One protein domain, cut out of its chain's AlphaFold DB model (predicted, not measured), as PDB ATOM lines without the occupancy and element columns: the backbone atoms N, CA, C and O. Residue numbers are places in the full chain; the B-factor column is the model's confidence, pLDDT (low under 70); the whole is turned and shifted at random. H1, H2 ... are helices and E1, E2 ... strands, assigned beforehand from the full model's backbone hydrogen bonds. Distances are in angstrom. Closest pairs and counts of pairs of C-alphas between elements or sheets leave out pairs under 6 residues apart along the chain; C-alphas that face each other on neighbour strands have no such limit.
ATOM      1  N   VAL A 728     134.370 147.616 120.732       89.19
ATOM      2  CA  VAL A 728     133.074 146.930 120.812       89.19
ATOM      3  C   VAL A 728     133.032 146.083 122.095       89.19
ATOM      4  O   VAL A 728     133.972 145.320 122.324       89.19
ATOM      5  N   PRO A 729     131.987 146.167 122.941       88.81
ATOM      6  CA  PRO A 729     131.875 145.333 124.140       88.81
ATOM      7  C   PRO A 729     131.648 143.857 123.778       88.81
ATOM      8  O   PRO A 729     131.010 143.552 122.771       88.81
ATOM      9  N   THR A 730     132.123 142.935 124.618       89.75
ATOM     10  CA  THR A 730     131.907 141.485 124.452       89.75
ATOM     11  C   THR A 730     131.021 140.911 125.563       89.75
ATOM     12  O   THR A 730     130.883 141.497 126.639       89.75
ATOM     13  N   ARG A 731     130.401 139.751 125.303       86.50
ATOM     14  CA  ARG A 731     129.410 139.098 126.182       86.50
ATOM     15  C   ARG A 731     129.866 138.939 127.641       86.50
ATOM     16  O   ARG A 731     129.075 139.155 128.555       86.50
ATOM     17  N   GLY A 732     131.124 138.586 127.875       79.62
ATOM     18  CA  GLY A 732     131.713 138.369 129.196       79.62
ATOM     19  C   GLY A 732     132.125 139.645 129.936       79.62
ATOM     20  O   GLY A 732     132.786 139.543 130.971       79.62
ATOM     21  N   GLY A 733     131.776 140.832 129.423       78.12
ATOM     22  CA  GLY A 733     132.183 142.130 129.975       78.12
ATOM     23  C   GLY A 733     133.595 142.566 129.567       78.12
ATOM     24  O   GLY A 733     134.187 143.414 130.233       78.12
ATOM     25  N   GLY A 734     134.152 141.955 128.518       86.81
ATOM     26  CA  GLY A 734     135.392 142.382 127.876       86.81
ATOM     27  C   GLY A 734     135.151 143.389 126.748       86.81
ATOM     28  O   GLY A 734     134.051 143.921 126.577       86.81
ATOM     29  N   SER A 735     136.190 143.636 125.952       89.75
ATOM     30  CA  SER A 735     136.122 144.509 124.775       89.75
ATOM     31  C   SER A 735     136.964 143.968 123.624       89.75
ATOM     32  O   SER A 735     138.108 143.559 123.824       89.75
ATOM     33  N   LEU A 736     136.433 144.032 122.410       90.75
ATOM     34  CA  LEU A 736     137.163 143.854 121.162       90.75
ATOM     35  C   LEU A 736     137.629 145.238 120.684       90.75
ATOM     36  O   LEU A 736     136.824 146.163 120.624       90.75
ATOM     37  N   ARG A 737     138.919 145.409 120.380       89.44
ATOM     38  CA  ARG A 737     139.541 146.714 120.088       89.44
ATOM     39  C   ARG A 737     140.377 146.675 118.818       89.44
ATOM     40  O   ARG A 737     141.133 145.734 118.589       89.44
ATOM     41  N   SER A 738     140.286 147.726 118.014       87.56
ATOM     42  CA  SER A 738     141.141 147.924 116.844       87.56
ATOM     43  C   SER A 738     142.491 148.517 117.250       87.56
ATOM     44  O   SER A 738     142.554 149.440 118.066       87.56
ATOM     45  N   MET A 739     143.585 148.003 116.687       81.69
ATOM     46  CA  MET A 739     144.942 148.477 116.973       81.69
ATOM     47  C   MET A 739     145.427 149.442 115.888       81.69
ATOM     48  O   MET A 739     145.245 149.201 114.697       81.69
ATOM     49  N   SER A 740     146.104 150.527 116.285       74.56
ATOM     50  CA  SER A 740     146.628 151.505 115.321       74.56
ATOM     51  C   SER A 740     147.664 150.854 114.380       74.56
ATOM     52  O   SER A 740     148.655 150.303 114.882       74.56
ATOM     53  N   PRO A 741     147.504 150.946 113.041       67.25
ATOM     54  CA  PRO A 741     148.437 150.359 112.071       67.25
ATOM     55  C   PRO A 741     149.872 150.895 112.175       67.25
ATOM     56  O   PRO A 741     150.817 150.217 111.784       67.25
ATOM     57  N   LEU A 742     150.064 152.084 112.759       63.09
ATOM     58  CA  LEU A 742     151.382 152.704 112.948       63.09
ATOM     59  C   LEU A 742     152.317 151.906 113.874       63.09
ATOM     60  O   LEU A 742     153.531 152.112 113.835       63.09
ATOM     61  N   ASN A 743     151.775 150.976 114.668       63.81
ATOM     62  CA  ASN A 743     152.562 150.026 115.457       63.81
ATOM     63  C   ASN A 743     153.252 148.950 114.589       63.81
ATOM     64  O   ASN A 743     154.154 148.269 115.070       63.81
ATOM     65  N   PHE A 744     152.846 148.799 113.322       66.75
ATOM     66  CA  PHE A 744     153.222 147.695 112.436       66.75
ATOM     67  C   PHE A 744     153.685 148.223 111.067       66.75
ATOM     68  O   PHE A 744     153.074 147.952 110.039       66.75
ATOM     69  N   ASN A 751     144.446 145.009 109.240       71.19
ATOM     70  CA  ASN A 751     143.894 145.520 110.492       71.19
ATOM     71  C   ASN A 751     144.137 144.481 111.592       71.19
ATOM     72  O   ASN A 751     143.620 143.367 111.503       71.19
ATOM     73  N   LEU A 752     144.897 144.834 112.633       83.31
ATOM     74  CA  LEU A 752     144.998 144.002 113.830       83.31
ATOM     75  C   LEU A 752     143.860 144.348 114.795       83.31
ATOM     76  O   LEU A 752     143.692 145.504 115.184       83.31
ATOM     77  N   VAL A 753     143.134 143.321 115.224       84.94
ATOM     78  CA  VAL A 753     142.105 143.403 116.260       84.94
ATOM     79  C   VAL A 753     142.594 142.648 117.495       84.94
ATOM     80  O   VAL A 753     143.174 141.569 117.380       84.94
ATOM     81  N   MET A 754     142.382 143.224 118.675       89.12
ATOM     82  CA  MET A 754     142.774 142.680 119.971       89.12
ATOM     83  C   MET A 754     141.533 142.472 120.836       89.12
ATOM     84  O   MET A 754     140.767 143.406 121.061       89.12
ATOM     85  N   GLN A 755     141.345 141.260 121.351       90.00
ATOM     86  CA  GLN A 755     140.352 140.995 122.387       90.00
ATOM     87  C   GLN A 755     140.971 141.251 123.766       90.00
ATOM     88  O   GLN A 755     142.108 140.860 124.030       90.00
ATOM     89  N   VAL A 756     140.215 141.906 124.640       89.00
ATOM     90  CA  VAL A 756     140.582 142.223 126.022       89.00
ATOM     91  C   VAL A 756     139.516 141.620 126.932       89.00
ATOM     92  O   VAL A 756     138.324 141.784 126.673       89.00
ATOM     93  N   SER A 757     139.928 140.919 127.988       87.12
ATOM     94  CA  SER A 757     139.008 140.377 128.993       87.12
ATOM     95  C   SER A 757     138.315 141.493 129.781       87.12
ATOM     96  O   SER A 757     138.751 142.647 129.777       87.12
ATOM     97  N   LYS A 758     137.289 141.134 130.560       83.56
ATOM     98  CA  LYS A 758     136.819 141.990 131.659       83.56
ATOM     99  C   LYS A 758     137.973 142.365 132.610       83.56
ATOM    100  O   LYS A 758     138.929 141.587 132.728       83.56
ATOM    101  N   PRO A 759     137.908 143.515 133.308       78.25
ATOM    102  CA  PRO A 759     138.860 143.843 134.365       78.25
ATOM    103  C   PRO A 759     138.747 142.847 135.529       78.25
ATOM    104  O   PRO A 759     137.652 142.422 135.894       78.25
ATOM    105  N   VAL A 760     139.886 142.488 136.125       77.12
ATOM    106  CA  VAL A 760     139.974 141.474 137.187       77.12
ATOM    107  C   VAL A 760     140.715 142.037 138.392       77.12
ATOM    108  O   VAL A 760     141.812 142.582 138.268       77.12
ATOM    109  N   VAL A 761     140.118 141.884 139.576       77.50
ATOM    110  CA  VAL A 761     140.762 142.214 140.850       77.50
ATOM    111  C   VAL A 761     141.687 141.063 141.232       77.50
ATOM    112  O   VAL A 761     141.240 139.957 141.522       77.50
ATOM    113  N   VAL A 762     142.992 141.324 141.216       71.50
ATOM    114  CA  VAL A 762     144.015 140.336 141.569       71.50
ATOM    115  C   VAL A 762     144.164 140.271 143.103       71.50
ATOM    116  O   VAL A 762     144.355 141.325 143.715       71.50
ATOM    117  N   PRO A 763     144.115 139.083 143.746       68.12
ATOM    118  CA  PRO A 763     144.260 138.953 145.199       68.12
ATOM    119  C   PRO A 763     145.593 139.495 145.725       68.12
ATOM    120  O   PRO A 763     146.628 139.354 145.067       68.12
ATOM    121  N   MET A 764     145.579 140.052 146.942       64.00
ATOM    122  CA  MET A 764     146.727 140.742 147.555       64.00
ATOM    123  C   MET A 764     147.978 139.854 147.672       64.00
ATOM    124  O   MET A 764     149.098 140.340 147.494       64.00
ATOM    125  N   ASP A 765     147.792 138.544 147.855       68.31
ATOM    126  CA  ASP A 765     148.855 137.528 147.904       68.31
ATOM    127  C   ASP A 765     149.608 137.352 146.577       68.31
ATOM    128  O   ASP A 765     150.707 136.796 146.546       68.31
ATOM    129  N   SER A 766     149.073 137.868 145.471       67.44
ATOM    130  CA  SER A 766     149.790 137.946 144.192       67.44
ATOM    131  C   SER A 766     150.854 139.055 144.200       67.44
ATOM    132  O   SER A 766     151.795 139.010 143.413       67.44
ATOM    133  N   GLY A 767     150.749 140.023 145.116       67.69
ATOM    134  CA  GLY A 767     151.732 141.081 145.341       67.69
ATOM    135  C   GLY A 767     151.138 142.490 145.262       67.69
ATOM    136  O   GLY A 767     150.404 142.827 144.341       67.69
ATOM    137  N   ALA A 768     151.543 143.362 146.188       72.50
ATOM    138  CA  ALA A 768     151.035 144.734 146.321       72.50
ATOM    139  C   ALA A 768     151.461 145.721 145.203       72.50
ATOM    140  O   ALA A 768     151.277 146.930 145.336       72.50
ATOM    141  N   ASN A 769     152.080 145.249 144.115       77.62
ATOM    142  CA  ASN A 769     152.400 146.058 142.936       77.62
ATOM    143  C   ASN A 769     152.536 145.180 141.680       77.62
ATOM    144  O   ASN A 769     152.826 143.989 141.774       77.62
ATOM    145  N   SER A 770     152.383 145.780 140.496       79.19
ATOM    146  CA  SER A 770     152.366 145.056 139.216       79.19
ATOM    147  C   SER A 770     153.644 144.267 138.907       79.19
ATOM    148  O   SER A 770     153.555 143.210 138.290       79.19
ATOM    149  N   LEU A 771     154.819 144.721 139.363       80.50
ATOM    150  CA  LEU A 771     156.066 143.963 139.211       80.50
ATOM    151  C   LEU A 771     156.034 142.687 140.062       80.50
ATOM    152  O   LEU A 771     156.401 141.627 139.567       80.50
ATOM    153  N   ALA A 772     155.562 142.774 141.308       79.69
ATOM    154  CA  ALA A 772     155.417 141.617 142.187       79.69
ATOM    155  C   ALA A 772     154.400 140.603 141.629       79.69
ATOM    156  O   ALA A 772     154.692 139.410 141.626       79.69
ATOM    157  N   VAL A 773     153.273 141.071 141.075       81.56
ATOM    158  CA  VAL A 773     152.283 140.211 140.393       81.56
ATOM    159  C   VAL A 773     152.907 139.502 139.188       81.56
ATOM    160  O   VAL A 773     152.827 138.279 139.092       81.56
ATOM    161  N   LEU A 774     153.608 140.231 138.311       79.50
ATOM    162  CA  LEU A 774     154.328 139.644 137.173       79.50
ATOM    163  C   LEU A 774     155.409 138.644 137.616       79.50
ATOM    164  O   LEU A 774     155.547 137.586 137.009       79.50
ATOM    165  N   GLN A 775     156.147 138.941 138.689       83.44
ATOM    166  CA  GLN A 775     157.167 138.047 139.243       83.44
ATOM    167  C   GLN A 775     156.567 136.777 139.855       83.44
ATOM    168  O   GLN A 775     157.127 135.704 139.642       83.44
ATOM    169  N   ARG A 776     155.435 136.861 140.573       80.50
ATOM    170  CA  ARG A 776     154.757 135.671 141.115       80.50
ATOM    171  C   ARG A 776     154.159 134.813 140.008       80.50
ATOM    172  O   ARG A 776     154.403 133.614 140.018       80.50
ATOM    173  N   MET A 777     153.490 135.411 139.019       73.56
ATOM    174  CA  MET A 777     152.997 134.681 137.842       73.56
ATOM    175  C   MET A 777     154.144 133.984 137.089       73.56
ATOM    176  O   MET A 777     154.075 132.784 136.841       73.56
ATOM    177  N   ALA A 778     155.248 134.688 136.816       79.81
ATOM    178  CA  ALA A 778     156.423 134.097 136.171       79.81
ATOM    179  C   ALA A 778     157.098 132.991 137.013       79.81
ATOM    180  O   ALA A 778     157.680 132.064 136.448       79.81
ATOM    181  N   ALA A 779     157.009 133.054 138.348       82.75
ATOM    182  CA  ALA A 779     157.554 132.033 139.245       82.75
ATOM    183  C   ALA A 779     156.773 130.704 139.218       82.75
ATOM    184  O   ALA A 779     157.362 129.668 139.523       82.75
ATOM    185  N   VAL A 780     155.499 130.699 138.793       80.06
ATOM    186  CA  VAL A 780     154.733 129.459 138.530       80.06
ATOM    187  C   VAL A 780     155.154 128.787 137.206       80.06
ATOM    188  O   VAL A 780     154.694 127.692 136.880       80.06
ATOM    189  N   GLY A 781     156.039 129.420 136.428       78.62
ATOM    190  CA  GLY A 781     156.443 128.963 135.099       78.62
ATOM    191  C   GLY A 781     155.394 129.248 134.020       78.62
ATOM    192  O   GLY A 781     154.289 129.704 134.301       78.62
ATOM    193  N   MET A 782     155.749 128.991 132.759       79.06
ATOM    194  CA  MET A 782     154.923 129.344 131.594       79.06
ATOM    195  C   MET A 782     153.530 128.699 131.631       79.06
ATOM    196  O   MET A 782     152.530 129.392 131.447       79.06
ATOM    197  N   ASP A 783     153.453 127.397 131.910       81.88
ATOM    198  CA  ASP A 783     152.184 126.662 131.945       81.88
ATOM    199  C   ASP A 783     151.318 127.095 133.142       81.88
ATOM    200  O   ASP A 783     150.116 127.310 133.000       81.88
ATOM    201  N   GLY A 784     151.936 127.303 134.313       77.81
ATOM    202  CA  GLY A 784     151.261 127.797 135.515       77.81
ATOM    203  C   GLY A 784     150.701 129.208 135.338       77.81
ATOM    204  O   GLY A 784     149.527 129.440 135.622       77.81
ATOM    205  N   MET A 785     151.502 130.122 134.782       74.44
ATOM    206  CA  MET A 785     151.077 131.476 134.416       74.44
ATOM    207  C   MET A 785     149.932 131.461 133.401       74.44
ATOM    208  O   MET A 785     148.977 132.215 133.560       74.44
ATOM    209  N   THR A 786     150.007 130.608 132.376       76.38
ATOM    210  CA  THR A 786     148.976 130.527 131.328       76.38
ATOM    211  C   THR A 786     147.657 130.010 131.898       76.38
ATOM    212  O   THR A 786     146.620 130.636 131.693       76.38
ATOM    213  N   ASN A 787     147.695 128.941 132.699       79.12
ATOM    214  CA  ASN A 787     146.512 128.419 133.385       79.12
ATOM    215  C   ASN A 787     145.918 129.451 134.358       79.12
ATOM    216  O   ASN A 787     144.710 129.676 134.351       79.12
ATOM    217  N   GLN A 788     146.752 130.130 135.156       74.56
ATOM    218  CA  GLN A 788     146.294 131.180 136.071       74.56
ATOM    219  C   GLN A 788     145.680 132.368 135.312       74.56
ATOM    220  O   GLN A 788     144.643 132.883 135.729       74.56
ATOM    221  N   ALA A 789     146.265 132.778 134.184       77.00
ATOM    222  CA  ALA A 789     145.729 133.836 133.333       77.00
ATOM    223  C   ALA A 789     144.381 133.440 132.709       77.00
ATOM    224  O   ALA A 789     143.436 134.212 132.805       77.00
ATOM    225  N   MET A 790     144.251 132.230 132.154       78.50
ATOM    226  CA  MET A 790     142.989 131.755 131.565       78.50
ATOM    227  C   MET A 790     141.869 131.579 132.603       78.50
ATOM    228  O   MET A 790     140.713 131.863 132.301       78.50
ATOM    229  N   LEU A 791     142.199 131.147 133.827       79.50
ATOM    230  CA  LEU A 791     141.230 130.999 134.921       79.50
ATOM    231  C   LEU A 791     140.794 132.344 135.520       79.50
ATOM    232  O   LEU A 791     139.634 132.498 135.894       79.50
ATOM    233  N   THR A 792     141.705 133.316 135.633       73.31
ATOM    234  CA  THR A 792     141.388 134.635 136.213       73.31
ATOM    235  C   THR A 792     140.783 135.598 135.194       73.31
ATOM    236  O   THR A 792     139.840 136.312 135.528       73.31
ATOM    237  N   MET A 793     141.284 135.594 133.957       81.31
ATOM    238  CA  MET A 793     140.913 136.486 132.850       81.31
ATOM    239  C   MET A 793     140.400 135.676 131.640       81.31
ATOM    240  O   MET A 793     141.037 135.681 130.583       81.31
ATOM    241  N   PRO A 794     139.259 134.967 131.755       79.69
ATOM    242  CA  PRO A 794     138.673 134.269 130.617       79.69
ATOM    243  C   PRO A 794     138.293 135.258 129.504       79.69
ATOM    244  O   PRO A 794     137.777 136.350 129.765       79.69
ATOM    245  N   LEU A 795     138.539 134.849 128.260       86.81
ATOM    246  CA  LEU A 795     138.101 135.535 127.045       86.81
ATOM    247  C   LEU A 795     136.815 134.882 126.521       86.81
ATOM    248  O   LEU A 795     136.623 133.676 126.674       86.81
ATOM    249  N   ASP A 796     135.944 135.671 125.892       87.69
ATOM    250  CA  ASP A 796     134.760 135.144 125.207       87.69
ATOM    251  C   ASP A 796     135.152 134.401 123.930       87.69
ATOM    252  O   ASP A 796     136.005 134.879 123.180       87.69
ATOM    253  N   ASP A 797     134.459 133.308 123.612       87.50
ATOM    254  CA  ASP A 797     134.581 132.716 122.284       87.50
ATOM    255  C   ASP A 797     133.887 133.602 121.231       87.50
ATOM    256  O   ASP A 797     132.666 133.831 121.249       87.50
ATOM    257  N   ILE A 798     134.716 134.121 120.327       88.06
ATOM    258  CA  ILE A 798     134.355 134.943 119.168       88.06
ATOM    259  C   ILE A 798     134.474 134.166 117.846       88.06
ATOM    260  O   ILE A 798     134.219 134.723 116.778       88.06
ATOM    261  N   THR A 799     134.859 132.887 117.893       87.12
ATOM    262  CA  THR A 799     135.113 132.063 116.705       87.12
ATOM    263  C   THR A 799     133.840 131.916 115.871       87.12
ATOM    264  O   THR A 799     132.808 131.462 116.355       87.12
ATOM    265  N   GLY A 800     133.904 132.316 114.598       87.25
ATOM    266  CA  GLY A 800     132.778 132.228 113.662       87.25
ATOM    267  C   GLY A 800     131.675 133.283 113.830       87.25
ATOM    268  O   GLY A 800     130.728 133.267 113.047       87.25
ATOM    269  N   LYS A 801     131.784 134.214 114.790       88.81
ATOM    270  CA  LYS A 801     130.826 135.323 114.965       88.81
ATOM    271  C   LYS A 801     131.210 136.539 114.122       88.81
ATOM    272  O   LYS A 801     132.393 136.804 113.910       88.81
ATOM    273  N   SER A 802     130.219 137.321 113.689       88.31
ATOM    274  CA  SER A 802     130.469 138.641 113.089       88.31
ATOM    275  C   SER A 802     130.727 139.707 114.168       88.31
ATOM    276  O   SER A 802     130.364 139.528 115.332       88.31
ATOM    277  N   VAL A 803     131.332 140.839 113.797       87.38
ATOM    278  CA  VAL A 803     131.613 141.937 114.745       87.38
ATOM    279  C   VAL A 803     130.308 142.570 115.246       87.38
ATOM    280  O   VAL A 803     130.191 142.918 116.418       87.38
ATOM    281  N   GLU A 804     129.296 142.644 114.383       87.19
ATOM    282  CA  GLU A 804     127.934 143.109 114.675       87.19
ATOM    283  C   GLU A 804     127.207 142.157 115.645       87.19
ATOM    284  O   GLU A 804     126.508 142.595 116.564       87.19
ATOM    285  N   GLN A 805     127.400 140.843 115.479       88.38
ATOM    286  CA  GLN A 805     126.895 139.837 116.414       88.38
ATOM    287  C   GLN A 805     127.586 139.950 117.782       88.38
ATOM    288  O   GLN A 805     126.914 139.939 118.810       88.38
ATOM    289  N   ILE A 806     128.911 140.117 117.815       89.06
ATOM    290  CA  ILE A 806     129.656 140.322 119.068       89.06
ATOM    291  C   ILE A 806     129.182 141.608 119.765       89.06
ATOM    292  O   ILE A 806     128.960 141.590 120.975       89.06
ATOM    293  N   ALA A 807     128.952 142.688 119.010       86.12
ATOM    294  CA  ALA A 807     128.447 143.954 119.537       86.12
ATOM    295  C   ALA A 807     127.039 143.836 120.136       86.12
ATOM    296  O   ALA A 807     126.780 144.396 121.200       86.12
ATOM    297  N   SER A 808     126.131 143.098 119.487       83.19
ATOM    298  CA  SER A 808     124.770 142.883 119.999       83.19
ATOM    299  C   SER A 808     124.737 141.932 121.201       83.19
ATOM    300  O   SER A 808     124.112 142.266 122.209       83.19
ATOM    301  N   GLU A 809     125.476 140.814 121.166       85.75
ATOM    302  CA  GLU A 809     125.673 139.934 122.332       85.75
ATOM    303  C   GLU A 809     126.271 140.710 123.523       85.75
ATOM    304  O   GLU A 809     125.814 140.559 124.660       85.75
ATOM    305  N   GLY A 810     127.264 141.570 123.268       83.88
ATOM    306  CA  GLY A 810     127.896 142.431 124.268       83.88
ATOM    307  C   GLY A 810     126.954 143.489 124.843       83.88
ATOM    308  O   GLY A 810     126.888 143.640 126.060       83.88
ATOM    309  N   LEU A 811     126.178 144.182 124.003       79.62
ATOM    310  CA  LEU A 811     125.249 145.233 124.434       79.62
ATOM    311  C   LEU A 811     124.101 144.682 125.298       79.62
ATOM    312  O   LEU A 811     123.782 145.270 126.333       79.62
ATOM    313  N   VAL A 812     123.527 143.534 124.921       77.62
ATOM    314  CA  VAL A 812     122.506 142.832 125.725       77.62
ATOM    315  C   VAL A 812     123.094 142.361 127.061       77.62
ATOM    316  O   VAL A 812     122.461 142.498 128.106       77.62
ATOM    317  N   SER A 813     124.334 141.865 127.057       69.38
ATOM    318  CA  SER A 813     125.000 141.410 128.287       69.38
ATOM    319  C   SER A 813     125.364 142.572 129.218       69.38
ATOM    320  O   SER A 813     125.219 142.456 130.432       69.38
ATOM    321  N   PHE A 814     125.764 143.719 128.661       61.69
ATOM    322  CA  PHE A 814     126.035 144.951 129.405       61.69
ATOM    323  C   PHE A 814     124.779 145.469 130.122       61.69
ATOM    324  O   PHE A 814     124.840 145.782 131.314       61.69
ATOM    325  N   GLN A 815     123.629 145.473 129.434       56.38
ATOM    326  CA  GLN A 815     122.318 145.853 129.988       56.38
ATOM    327  C   GLN A 815     121.890 145.002 131.197       56.38
ATOM    328  O   GLN A 815     121.218 145.513 132.091       56.38
ATOM    329  N   GLY A 816     122.309 143.733 131.255       54.12
ATOM    330  CA  GLY A 816     122.046 142.830 132.380       54.12
ATOM    331  C   GLY A 816     122.905 143.073 133.631       54.12
ATOM    332  O   GLY A 816     122.718 142.385 134.632       54.12
TER     333      GLY A 816
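Overview. This is residues 728 to 744 and 751 to 816 of the 855 residues of the protein "Predicted protein" of Physcomitrium patens (UniProt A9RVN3). Two small lobes are joined loosely by two stretches of chain: one lobe is a short two-stranded ribbon, E1 and E2, with helix H3 on the E1 side, and the other is a V of two helices, H1 and H2. Residues 728 to 729 run beside E1, between it and H3, while residues 757 to 769 and 793 to 802 are the two links between the lobes. The printed part has 83 residues, with two named strands and three named helices in the order E1, E2, H1, H2, H3; the sheet, in the order E1 - E2, is antiparallel. The class is mostly helix, and the whole is loose, with a radius of gyration of the C-alphas of 15.4 A and spans of 40 by 37 by 22 A.

Arrangement. The sheet pairs E1, residues 735 to 738, with E2, residues 753 to 756, antiparallel at 154 degrees between their directions. C-alphas 736 and 755 face each other at 4.5 A. N 735 and O 756, 2.9 A apart, and N 737 and O 754, 2.8 A apart, are within hydrogen-bond range. Residues 728 to 729 make a short antiparallel pairing with residues 735 to 736 of E1. H3, residues 803 to 815, is near E1, with 7 pairs of C-alphas within 10 A but no pair within 8 A; it is apart from E2 and touches no helix. H1, residues 770 to 779, touches H2, residues 781 to 792, which meets it with residues 784 to 788 alone. Their closest C-alphas are those of Met 777 and Met 785, 5.1 A apart. The two run opposite ways at a steep tilt of 59 degrees. H1 and H2 are each apart from E1 and from H3. In H1, H2 and H3 every O i to N i+4 pair is within hydrogen-bond range.

Along the chain. E1, Ser 735 to Ser 738, begins at C-alpha (136.122, 144.509, 124.775), and E2 runs from Val 753 to Val 756; each is 10.0 A from first to last C-alpha. H1, Ser 770 to Ala 779, begins at C-alpha (152.366, 145.056, 139.216) and is 14.0 A long. H2, Gly 781 to Thr 792, is 16.1 A long. H3, Val 803 to Gln 815, is 18.3 A long and ends at C-alpha (122.318, 145.853, 129.988).

Size, cuts and confidence. The two C-alphas farthest apart, those of Ala 779 and Glu 804, are 40.0 A apart. Residues 745 to 750 are not printed, and C-alphas 744 and 751 are 9.8 A apart across this cut, which falls in the link from E1 to E2. The link from E2 to H1 is long, with 13 residues; that from H1 to H2 is tight, with 1 residue, and that from H2 to H3 is short, with 10. The mean pLDDT of the printed part is 79.6, and residues 741 to 744, 763 to 767 and 813 to 816 are under 70.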